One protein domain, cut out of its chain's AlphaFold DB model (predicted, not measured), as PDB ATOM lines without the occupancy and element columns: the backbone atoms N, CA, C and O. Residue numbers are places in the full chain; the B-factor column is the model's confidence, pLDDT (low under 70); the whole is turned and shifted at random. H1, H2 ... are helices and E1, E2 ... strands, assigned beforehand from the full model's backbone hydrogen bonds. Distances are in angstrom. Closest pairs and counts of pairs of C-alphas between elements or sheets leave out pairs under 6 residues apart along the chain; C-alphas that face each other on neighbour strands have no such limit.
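AT A GLANCE: This is residues 11 to 41 and 52 to 87 of the 291 residues of the protein "Hypothetical protein" of Rotaria sp. Silwood2 (UniProt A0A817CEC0). A narrow two-stranded hairpin, E1 and E2, runs along the length of a loose, drawn-out shape, with two short helices, H1 and H2, near E2 on opposite sides of the ribbon and apart from each other. The last residues, 78 to 87, run on past H2 as a tail with no named element and add to the length. The 67 printed residues hold E1, E2, H1 and H2 in that order, an antiparallel sheet of two strands and two helices; the class is mixed, helices and strands, with 27 residues, under half, in named elements. The whole is loose, with a radius of gyration of the C-alphas of 14.8 A and spans of 50 by 23 by 13 A.

HOW THE PARTS SIT: E1, residues 18 to 23, and E2, residues 30 to 35, form a hairpin, antiparallel at 167 degrees. N 20 and O 33 are within hydrogen-bond range at 2.8 A, and so are N 31 and O 22 at 2.8 A. Outside them, residues 14 to 15 pair antiparallel with residues 38 to 39. H1, residues 53 to 58, comes closest to E2 at the C-alphas of Val 34 and Ile 54, 7.4 A apart. H2, residues 69 to 77, comes closest to E2 at the C-alphas of Tyr 31 and Phe 72, 6.4 A apart. E1 is apart from both helices, and H1 and H2 are apart. In H1 and H2 every O i to N i+4 pair is within hydrogen-bond range.

IN THESE COORDINATES: E1 begins at C-alpha 18 (35.249, 94.267, -24.796) and is 16.5 A long; E2 is 16.4 A. H1 is 8.6 A long. H2 is 12.7 A long and ends at C-alpha 77 (26.169, 78.383, -5.939).

THE WHOLE: The C-alphas of Asn 41 and Glu 87, the two farthest apart, are 52.5 A apart. Residues 42 to 51 are not printed, and C-alphas 41 and 52 are 12.6 A apart across the cut, which falls in the link from E2 to H1. The links E1 to E2 and H1 to H2 are short. The mean pLDDT of the printed part is 88.2; residue 41 is under 70.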
ATOM      1  N   PHE A  11      44.285  94.396 -30.417       78.88
ATOM      2  CA  PHE A  11      43.916  93.192 -31.164       78.88
ATOM      3  C   PHE A  11      43.750  93.507 -32.648       78.88
ATOM      4  O   PHE A  11      42.977  94.383 -33.047       78.88
ATOM      5  N   PHE A  12      44.452  92.764 -33.495       80.62
ATOM      6  CA  PHE A  12      44.425  92.956 -34.932       80.62
ATOM      7  C   PHE A  12      43.086  92.499 -35.529       80.62
ATOM      8  O   PHE A  12      42.703  91.335 -35.405       80.62
ATOM      9  N   ARG A  13      42.424  93.410 -36.267       78.81
ATOM     10  CA  ARG A  13      41.177  93.193 -37.044       78.81
ATOM     11  C   ARG A  13      39.886  93.035 -36.249       78.81
ATOM     12  O   ARG A  13      38.919  92.455 -36.752       78.81
ATOM     13  N   TYR A  14      39.852  93.614 -35.063       82.12
ATOM     14  CA  TYR A  14      38.637  93.719 -34.276       82.12
ATOM     15  C   TYR A  14      38.269  95.181 -34.048       82.12
ATOM     16  O   TYR A  14      39.147  96.019 -33.846       82.12
ATOM     17  N   TYR A  15      36.972  95.473 -34.072       83.19
ATOM     18  CA  TYR A  15      36.420  96.764 -33.675       83.19
ATOM     19  C   TYR A  15      35.532  96.582 -32.441       83.19
ATOM     20  O   TYR A  15      34.830  95.576 -32.330       83.19
ATOM     21  N   GLY A  16      35.592  97.532 -31.503       84.25
ATOM     22  CA  GLY A  16      34.754  97.514 -30.299       84.25
ATOM     23  C   GLY A  16      34.999  96.324 -29.366       84.25
ATOM     24  O   GLY A  16      34.054  95.774 -28.808       84.25
ATOM     25  N   VAL A  17      36.252  95.878 -29.218       87.19
ATOM     26  CA  VAL A  17      36.576  94.738 -28.343       87.19
ATOM     27  C   VAL A  17      36.298  95.086 -26.884       87.19
ATOM     28  O   VAL A  17      36.854  96.041 -26.346       87.19
ATOM     29  N   GLN A  18      35.495  94.253 -26.230       88.00
ATOM     30  CA  GLN A  18      35.249  94.267 -24.796       88.00
ATOM     31  C   GLN A  18      35.635  92.907 -24.221       88.00
ATOM     32  O   GLN A  18      35.134  91.863 -24.643       88.00
ATOM     33  N   ILE A  19      36.547  92.915 -23.253       90.31
ATOM     34  CA  ILE A  19      37.002  91.709 -22.562       90.31
ATOM     35  C   ILE A  19      36.541  91.806 -21.119       90.31
ATOM     36  O   ILE A  19      36.965  92.692 -20.379       90.31
ATOM     37  N   HIS A  20      35.690  90.872 -20.719       90.88
ATOM     38  CA  HIS A  20      35.232  90.748 -19.351       90.88
ATOM     39  C   HIS A  20      35.875  89.522 -18.710       90.88
ATOM     40  O   HIS A  20      35.654  88.390 -19.144       90.88
ATOM     41  N   VAL A  21      36.659  89.762 -17.662       91.06
ATOM     42  CA  VAL A  21      37.239  88.719 -16.815       91.06
ATOM     43  C   VAL A  21      36.575  88.808 -15.450       91.06
ATOM     44  O   VAL A  21      36.763  89.782 -14.722       91.06
ATOM     45  N   TYR A  22      35.795  87.791 -15.109       92.50
ATOM     46  CA  TYR A  22      35.187  87.641 -13.792       92.50
ATOM     47  C   TYR A  22      35.903  86.536 -13.025       92.50
ATOM     48  O   TYR A  22      36.382  85.570 -13.617       92.50
ATOM     49  N   TYR A  23      35.948  86.656 -11.703       92.69
ATOM     50  CA  TYR A  23      36.456  85.605 -10.833       92.69
ATOM     51  C   TYR A  23      35.570  85.457  -9.600       92.69
ATOM     52  O   TYR A  23      35.022  86.442  -9.098       92.69
ATOM     53  N   LEU A  24      35.413  84.224  -9.121       92.50
ATOM     54  CA  LEU A  24      34.741  83.966  -7.848       92.50
ATOM     55  C   LEU A  24      35.656  84.357  -6.683       92.50
ATOM     56  O   LEU A  24      36.874  84.197  -6.756       92.50
ATOM     57  N   SER A  25      35.079  84.901  -5.612       87.94
ATOM     58  CA  SER A  25      35.848  85.542  -4.542       87.94
ATOM     59  C   SER A  25      36.668  84.581  -3.685       87.94
ATOM     60  O   SER A  25      37.655  85.025  -3.103       87.94
ATOM     61  N   ALA A  26      36.268  83.311  -3.570       89.12
ATOM     62  CA  ALA A  26      36.906  82.354  -2.672       89.12
ATOM     63  C   ALA A  26      37.800  81.371  -3.445       89.12
ATOM     64  O   ALA A  26      39.003  81.301  -3.209       89.12
ATOM     65  N   SER A  27      37.239  80.679  -4.434       88.94
ATOM     66  CA  SER A  27      37.925  79.687  -5.261       88.94
ATOM     67  C   SER A  27      38.816  80.294  -6.342       88.94
ATOM     68  O   SER A  27      39.644  79.579  -6.908       88.94
ATOM     69  N   ILE A  28      38.646  81.588  -6.656       89.19
ATOM     70  CA  ILE A  28      39.335  82.275  -7.763       89.19
ATOM     71  C   ILE A  28      39.103  81.520  -9.094       89.19
ATOM     72  O   ILE A  28      39.944  81.448  -9.985       89.19
ATOM     73  N   SER A  29      37.912  80.932  -9.261       90.06
ATOM     74  CA  SER A  29      37.489  80.369 -10.549       90.06
ATOM     75  C   SER A  29      37.241  81.499 -11.544       90.06
ATOM     76  O   SER A  29      36.469  82.402 -11.235       90.06
ATOM     77  N   PHE A  30      37.839  81.439 -12.734       92.44
ATOM     78  CA  PHE A  30      37.733  82.494 -13.749       92.44
ATOM     79  C   PHE A  30      36.641  82.218 -14.789       92.44
ATOM     80  O   PHE A  30      36.494  81.088 -15.263       92.44
ATOM     81  N   TYR A  31      35.941  83.277 -15.196       93.38
ATOM     82  CA  TYR A  31      35.079  83.326 -16.373       93.38
ATOM     83  C   TYR A  31      35.562  84.412 -17.333       93.38
ATOM     84  O   TYR A  31      35.729  85.567 -16.937       93.38
ATOM     85  N   LEU A  32      35.788  84.029 -18.590       92.19
ATOM     86  CA  LEU A  32      36.209  84.929 -19.660       92.19
ATOM     87  C   LEU A  32      35.090  85.073 -20.690       92.19
ATOM     88  O   LEU A  32      34.654  84.090 -21.291       92.19
ATOM     89  N   ASN A  33      34.689  86.314 -20.941       91.44
ATOM     90  CA  ASN A  33      33.787  86.679 -22.022       91.44
ATOM     91  C   ASN A  33      34.462  87.725 -22.914       91.44
ATOM     92  O   ASN A  33      34.958  88.738 -22.425       91.44
ATOM     93  N   VAL A  34      34.495  87.462 -24.218       90.06
ATOM     94  CA  VAL A  34      35.051  88.373 -25.219       90.06
ATOM     95  C   VAL A  34      33.932  88.756 -26.177       90.06
ATOM     96  O   VAL A  34      33.460  87.921 -26.949       90.06
ATOM     97  N   HIS A  35      33.550  90.026 -26.142       88.62
ATOM     98  CA  HIS A  35      32.608  90.643 -27.066       88.62
ATOM     99  C   HIS A  35      33.363  91.555 -28.041       88.62
ATOM    100  O   HIS A  35      34.396  92.131 -27.702       88.62
ATOM    101  N   TYR A  36      32.872  91.673 -29.269       88.88
ATOM    102  CA  TYR A  36      33.380  92.616 -30.261       88.88
ATOM    103  C   TYR A  36      32.245  93.018 -31.199       88.88
ATOM    104  O   TYR A  36      31.398  92.188 -31.527       88.88
ATOM    105  N   ASP A  37      32.259  94.269 -31.649       87.75
ATOM    106  CA  ASP A  37      31.226  94.801 -32.537       87.75
ATOM    107  C   ASP A  37      31.396  94.247 -33.957       87.75
ATOM    108  O   ASP A  37      30.442  93.797 -34.586       87.75
ATOM    109  N   GLU A  38      32.638  94.226 -34.453       84.12
ATOM    110  CA  GLU A  38      32.952  93.730 -35.793       84.12
ATOM    111  C   GLU A  38      34.278  92.964 -35.829       84.12
ATOM    112  O   GLU A  38      35.273  93.341 -35.200       84.12
ATOM    113  N   LYS A  39      34.305  91.893 -36.632       84.12
ATOM    114  CA  LYS A  39      35.515  91.139 -36.975       84.12
ATOM    115  C   LYS A  39      35.763  91.226 -38.473       84.12
ATOM    116  O   LYS A  39      34.969  90.736 -39.278       84.12
ATOM    117  N   ILE A  40      36.898  91.805 -38.852       80.56
ATOM    118  CA  ILE A  40      37.246  91.996 -40.261       80.56
ATOM    119  C   ILE A  40      37.850  90.697 -40.809       80.56
ATOM    120  O   ILE A  40      38.992  90.335 -40.504       80.56
ATOM    121  N   ASN A  41      37.090  89.994 -41.649       69.81
ATOM    122  CA  ASN A  41      37.577  88.810 -42.356       69.81
ATOM    123  C   ASN A  41      38.461  89.221 -43.550       69.81
ATOM    124  O   ASN A  41      38.086  90.126 -44.301       69.81
ATOM    125  N   VAL A  52      43.516  85.349 -32.460       84.19
ATOM    126  CA  VAL A  52      42.631  84.469 -31.690       84.19
ATOM    127  C   VAL A  52      42.641  84.945 -30.241       84.19
ATOM    128  O   VAL A  52      43.379  84.410 -29.419       84.19
ATOM    129  N   ILE A  53      41.830  85.967 -29.938       84.25
ATOM    130  CA  ILE A  53      41.822  86.674 -28.638       84.25
ATOM    131  C   ILE A  53      41.759  85.700 -27.454       84.25
ATOM    132  O   ILE A  53      42.581  85.784 -26.548       84.25
ATOM    133  N   ILE A  54      40.842  84.725 -27.482       83.94
ATOM    134  CA  ILE A  54      40.716  83.736 -26.399       83.94
ATOM    135  C   ILE A  54      42.012  82.938 -26.234       83.94
ATOM    136  O   ILE A  54      42.476  82.791 -25.116       83.94
ATOM    137  N   ALA A  55      42.642  82.471 -27.314       84.69
ATOM    138  CA  ALA A  55      43.892  81.715 -27.214       84.69
ATOM    139  C   ALA A  55      45.043  82.572 -26.657       84.69
ATOM    140  O   ALA A  55      45.837  82.084 -25.855       84.69
ATOM    141  N   LEU A  56      45.098  83.854 -27.037       86.12
ATOM    142  CA  LEU A  56      46.074  84.812 -26.518       86.12
ATOM    143  C   LEU A  56      45.871  85.123 -25.031       86.12
ATOM    144  O   LEU A  56      46.846  85.397 -24.341       86.12
ATOM    145  N   LEU A  57      44.637  85.097 -24.527       85.12
ATOM    146  CA  LEU A  57      44.353  85.322 -23.107       85.12
ATOM    147  C   LEU A  57      44.501  84.036 -22.286       85.12
ATOM    148  O   LEU A  57      45.065  84.062 -21.197       85.12
ATOM    149  N   SER A  58      44.072  82.895 -22.829       82.81
ATOM    150  CA  SER A  58      44.138  81.586 -22.168       82.81
ATOM    151  C   SER A  58      45.561  81.132 -21.846       82.81
ATOM    152  O   SER A  58      45.729  80.290 -20.974       82.81
ATOM    153  N   GLN A  59      46.588  81.669 -22.512       85.50
ATOM    154  CA  GLN A  59      47.984  81.377 -22.162       85.50
ATOM    155  C   GLN A  59      48.412  81.999 -20.816       85.50
ATOM    156  O   GLN A  59      49.362  81.523 -20.206       85.50
ATOM    157  N   TRP A  60      47.722  83.053 -20.363       85.88
ATOM    158  CA  TRP A  60      48.006  83.770 -19.112       85.88
ATOM    159  C   TRP A  60      46.995  83.465 -18.004       85.88
ATOM    160  O   TRP A  60      47.239  83.772 -16.840       85.88
ATOM    161  N   LEU A  61      45.849  82.881 -18.356       84.56
ATOM    162  CA  LEU A  61      44.792  82.526 -17.415       84.56
ATOM    163  C   LEU A  61      44.913  81.057 -16.986       84.56
ATOM    164  O   LEU A  61      45.432  80.229 -17.737       84.56
ATOM    165  N   PRO A  62      44.421  80.692 -15.788       84.19
ATOM    166  CA  PRO A  62      44.448  79.306 -15.345       84.19
ATOM    167  C   PRO A  62      43.703  78.381 -16.310       84.19
ATOM    168  O   PRO A  62      42.622  78.712 -16.797       84.19
ATOM    169  N   SER A  63      44.223  77.167 -16.502       78.06
ATOM    170  CA  SER A  63      43.603  76.150 -17.367       78.06
ATOM    171  C   SER A  63      42.177  75.766 -16.946       78.06
ATOM    172  O   SER A  63      41.404  75.282 -17.766       78.06
ATOM    173  N   ALA A  64      41.815  76.006 -15.682       79.31
ATOM    174  CA  ALA A  64      40.486  75.763 -15.121       79.31
ATOM    175  C   ALA A  64      39.452  76.883 -15.396       79.31
ATOM    176  O   ALA A  64      38.336  76.833 -14.864       79.31
ATOM    177  N   MET A  65      39.810  77.901 -16.187       87.25
ATOM    178  CA  MET A  65      38.911  78.971 -16.632       87.25
ATOM    179  C   MET A  65      37.761  78.425 -17.495       87.25
ATOM    180  O   MET A  65      37.944  77.503 -18.285       87.25
ATOM    181  N   THR A  66      36.576  79.031 -17.383       90.38
ATOM    182  CA  THR A  66      35.413  78.729 -18.231       90.38
ATOM    183  C   THR A  66      35.038  79.908 -19.133       90.38
ATOM    184  O   THR A  66      35.191  81.067 -18.756       90.38
ATOM    185  N   THR A  67      34.513  79.624 -20.324       91.56
ATOM    186  CA  THR A  67      33.801  80.599 -21.175       91.56
ATOM    187  C   THR A  67      32.289  80.355 -21.181       91.56
ATOM    188  O   THR A  67      31.542  81.088 -21.824       91.56
ATOM    189  N   ASP A  68      31.831  79.317 -20.480       93.38
ATOM    190  CA  ASP A  68      30.424  78.996 -20.263       93.38
ATOM    191  C   ASP A  68      29.929  79.702 -18.992       93.38
ATOM    192  O   ASP A  68      30.446  79.466 -17.891       93.38
ATOM    193  N   LEU A  69      28.942  80.585 -19.172       93.62
ATOM    194  CA  LEU A  69      28.334  81.370 -18.103       93.62
ATOM    195  C   LEU A  69      27.501  80.500 -17.155       93.62
ATOM    196  O   LEU A  69      27.562  80.708 -15.947       93.62
ATOM    197  N   GLU A  70      26.768  79.508 -17.662       95.38
ATOM    198  CA  GLU A  70      25.929  78.635 -16.831       95.38
ATOM    199  C   GLU A  70      26.797  77.787 -15.899       95.38
ATOM    200  O   GLU A  70      26.525  77.685 -14.700       95.38
ATOM    201  N   LEU A  71      27.915  77.268 -16.418       93.38
ATOM    202  CA  LEU A  71      28.906  76.549 -15.616       93.38
ATOM    203  C   LEU A  71      29.573  77.454 -14.563       93.38
ATOM    204  O   LEU A  71      29.877  77.015 -13.452       93.38
ATOM    205  N   PHE A  72      29.825  78.724 -14.887       94.62
ATOM    206  CA  PHE A  72      30.363  79.680 -13.916       94.62
ATOM    207  C   PHE A  72      29.360  79.966 -12.790       94.62
ATOM    208  O   PHE A  72      29.707  79.908 -11.609       94.62
ATOM    209  N   LEU A  73      28.095  80.204 -13.146       94.38
ATOM    210  CA  LEU A  73      27.020  80.447 -12.187       94.38
ATOM    211  C   LEU A  73      26.716  79.212 -11.329       94.38
ATOM    212  O   LEU A  73      26.349  79.363 -10.163       94.38
ATOM    213  N   SER A  74      26.894  77.992 -11.847       94.06
ATOM    214  CA  SER A  74      26.764  76.784 -11.026       94.06
ATOM    215  C   SER A  74      27.859  76.688  -9.962       94.06
ATOM    216  O   SER A  74      27.554  76.302  -8.838       94.06
ATOM    217  N   LYS A  75      29.102  77.093 -10.274       91.88
ATOM    218  CA  LYS A  75      30.204  77.149  -9.290       91.88
ATOM    219  C   LYS A  75      29.956  78.197  -8.204       91.88
ATOM    220  O   LYS A  75      30.211  77.932  -7.035       91.88
ATOM    221  N   LEU A  76      29.389  79.352  -8.567       93.38
ATOM    222  CA  LEU A  76      29.022  80.394  -7.600       93.38
ATOM    223  C   LEU A  76      28.058  79.868  -6.522       93.38
ATOM    224  O   LEU A  76      28.168  80.248  -5.359       93.38
ATOM    225  N   LYS A  77      27.135  78.966  -6.886       93.25
ATOM    226  CA  LYS A  77      26.169  78.383  -5.939       93.25
ATOM    227  C   LYS A  77      26.825  77.513  -4.869       93.25
ATOM    228  O   LYS A  77      26.251  77.397  -3.798       93.25
ATOM    229  N   THR A  78      27.989  76.930  -5.140       92.69
ATOM    230  CA  THR A  78      28.719  76.043  -4.217       92.69
ATOM    231  C   THR A  78      29.892  76.740  -3.524       92.69
ATOM    232  O   THR A  78      30.631  76.115  -2.774       92.69
ATOM    233  N   GLU A  79      30.089  78.039  -3.759       92.06
ATOM    234  CA  GLU A  79      31.258  78.780  -3.270       92.06
ATOM    235  C   GLU A  79      31.315  78.855  -1.731       92.06
ATOM    236  O   GLU A  79      32.396  78.956  -1.157       92.06
ATOM    237  N   TYR A  80      30.169  78.741  -1.047       90.69
ATOM    238  CA  TYR A  80      30.097  78.712   0.421       90.69
ATOM    239  C   TYR A  80      30.766  77.473   1.042       90.69
ATOM    240  O   TYR A  80      31.046  77.471   2.238       90.69
ATOM    241  N   GLU A  81      31.011  76.424   0.253       92.62
ATOM    242  CA  GLU A  81      31.694  75.199   0.689       92.62
ATOM    243  C   GLU A  81      33.221  75.340   0.619       92.62
ATOM    244  O   GLU A  81      33.953  74.503   1.152       92.62
ATOM    245  N   TYR A  82      33.722  76.397  -0.033       91.25
ATOM    246  CA  TYR A  82      35.150  76.639  -0.158       91.25
ATOM    247  C   TYR A  82      35.795  76.854   1.214       91.25
ATOM    248  O   TYR A  82      35.328  77.636   2.039       91.25
ATOM    249  N   SER A  83      36.933  76.198   1.420       90.31
ATOM    250  CA  SER A  83      37.794  76.401   2.581       90.31
ATOM    251  C   SER A  83      39.199  76.781   2.113       90.31
ATOM    252  O   SER A  83      39.698  76.165   1.165       90.31
ATOM    253  N   PRO A  84      39.856  77.764   2.757       90.50
ATOM    254  CA  PRO A  84      41.229  78.120   2.435       90.50
ATOM    255  C   PRO A  84      42.163  76.916   2.541       90.50
ATOM    256  O   PRO A  84      42.066  76.104   3.462       90.50
ATOM    257  N   PHE A  85      43.098  76.817   1.604       89.69
ATOM    258  CA  PHE A  85      44.116  75.778   1.642       89.69
ATOM    259  C   PHE A  85      45.211  76.108   2.662       89.69
ATOM    260  O   PHE A  85      45.567  77.271   2.862       89.69
ATOM    261  N   GLY A  86      45.833  75.063   3.206       91.31
ATOM    262  CA  GLY A  86      47.048  75.180   4.008       91.31
ATOM    263  C   GLY A  86      46.806  75.445   5.492       91.31
ATOM    264  O   GLY A  86      45.736  75.182   6.032       91.31
ATOM    265  N   GLU A  87      47.850  75.918   6.165       91.44
ATOM    266  CA  GLU A  87      47.851  76.179   7.604       91.44
ATOM    267  C   GLU A  87      47.629  77.666   7.874       91.44
ATOM    268  O   GLU A  87      48.290  78.516   7.277       91.44
TER     269      GLU A  87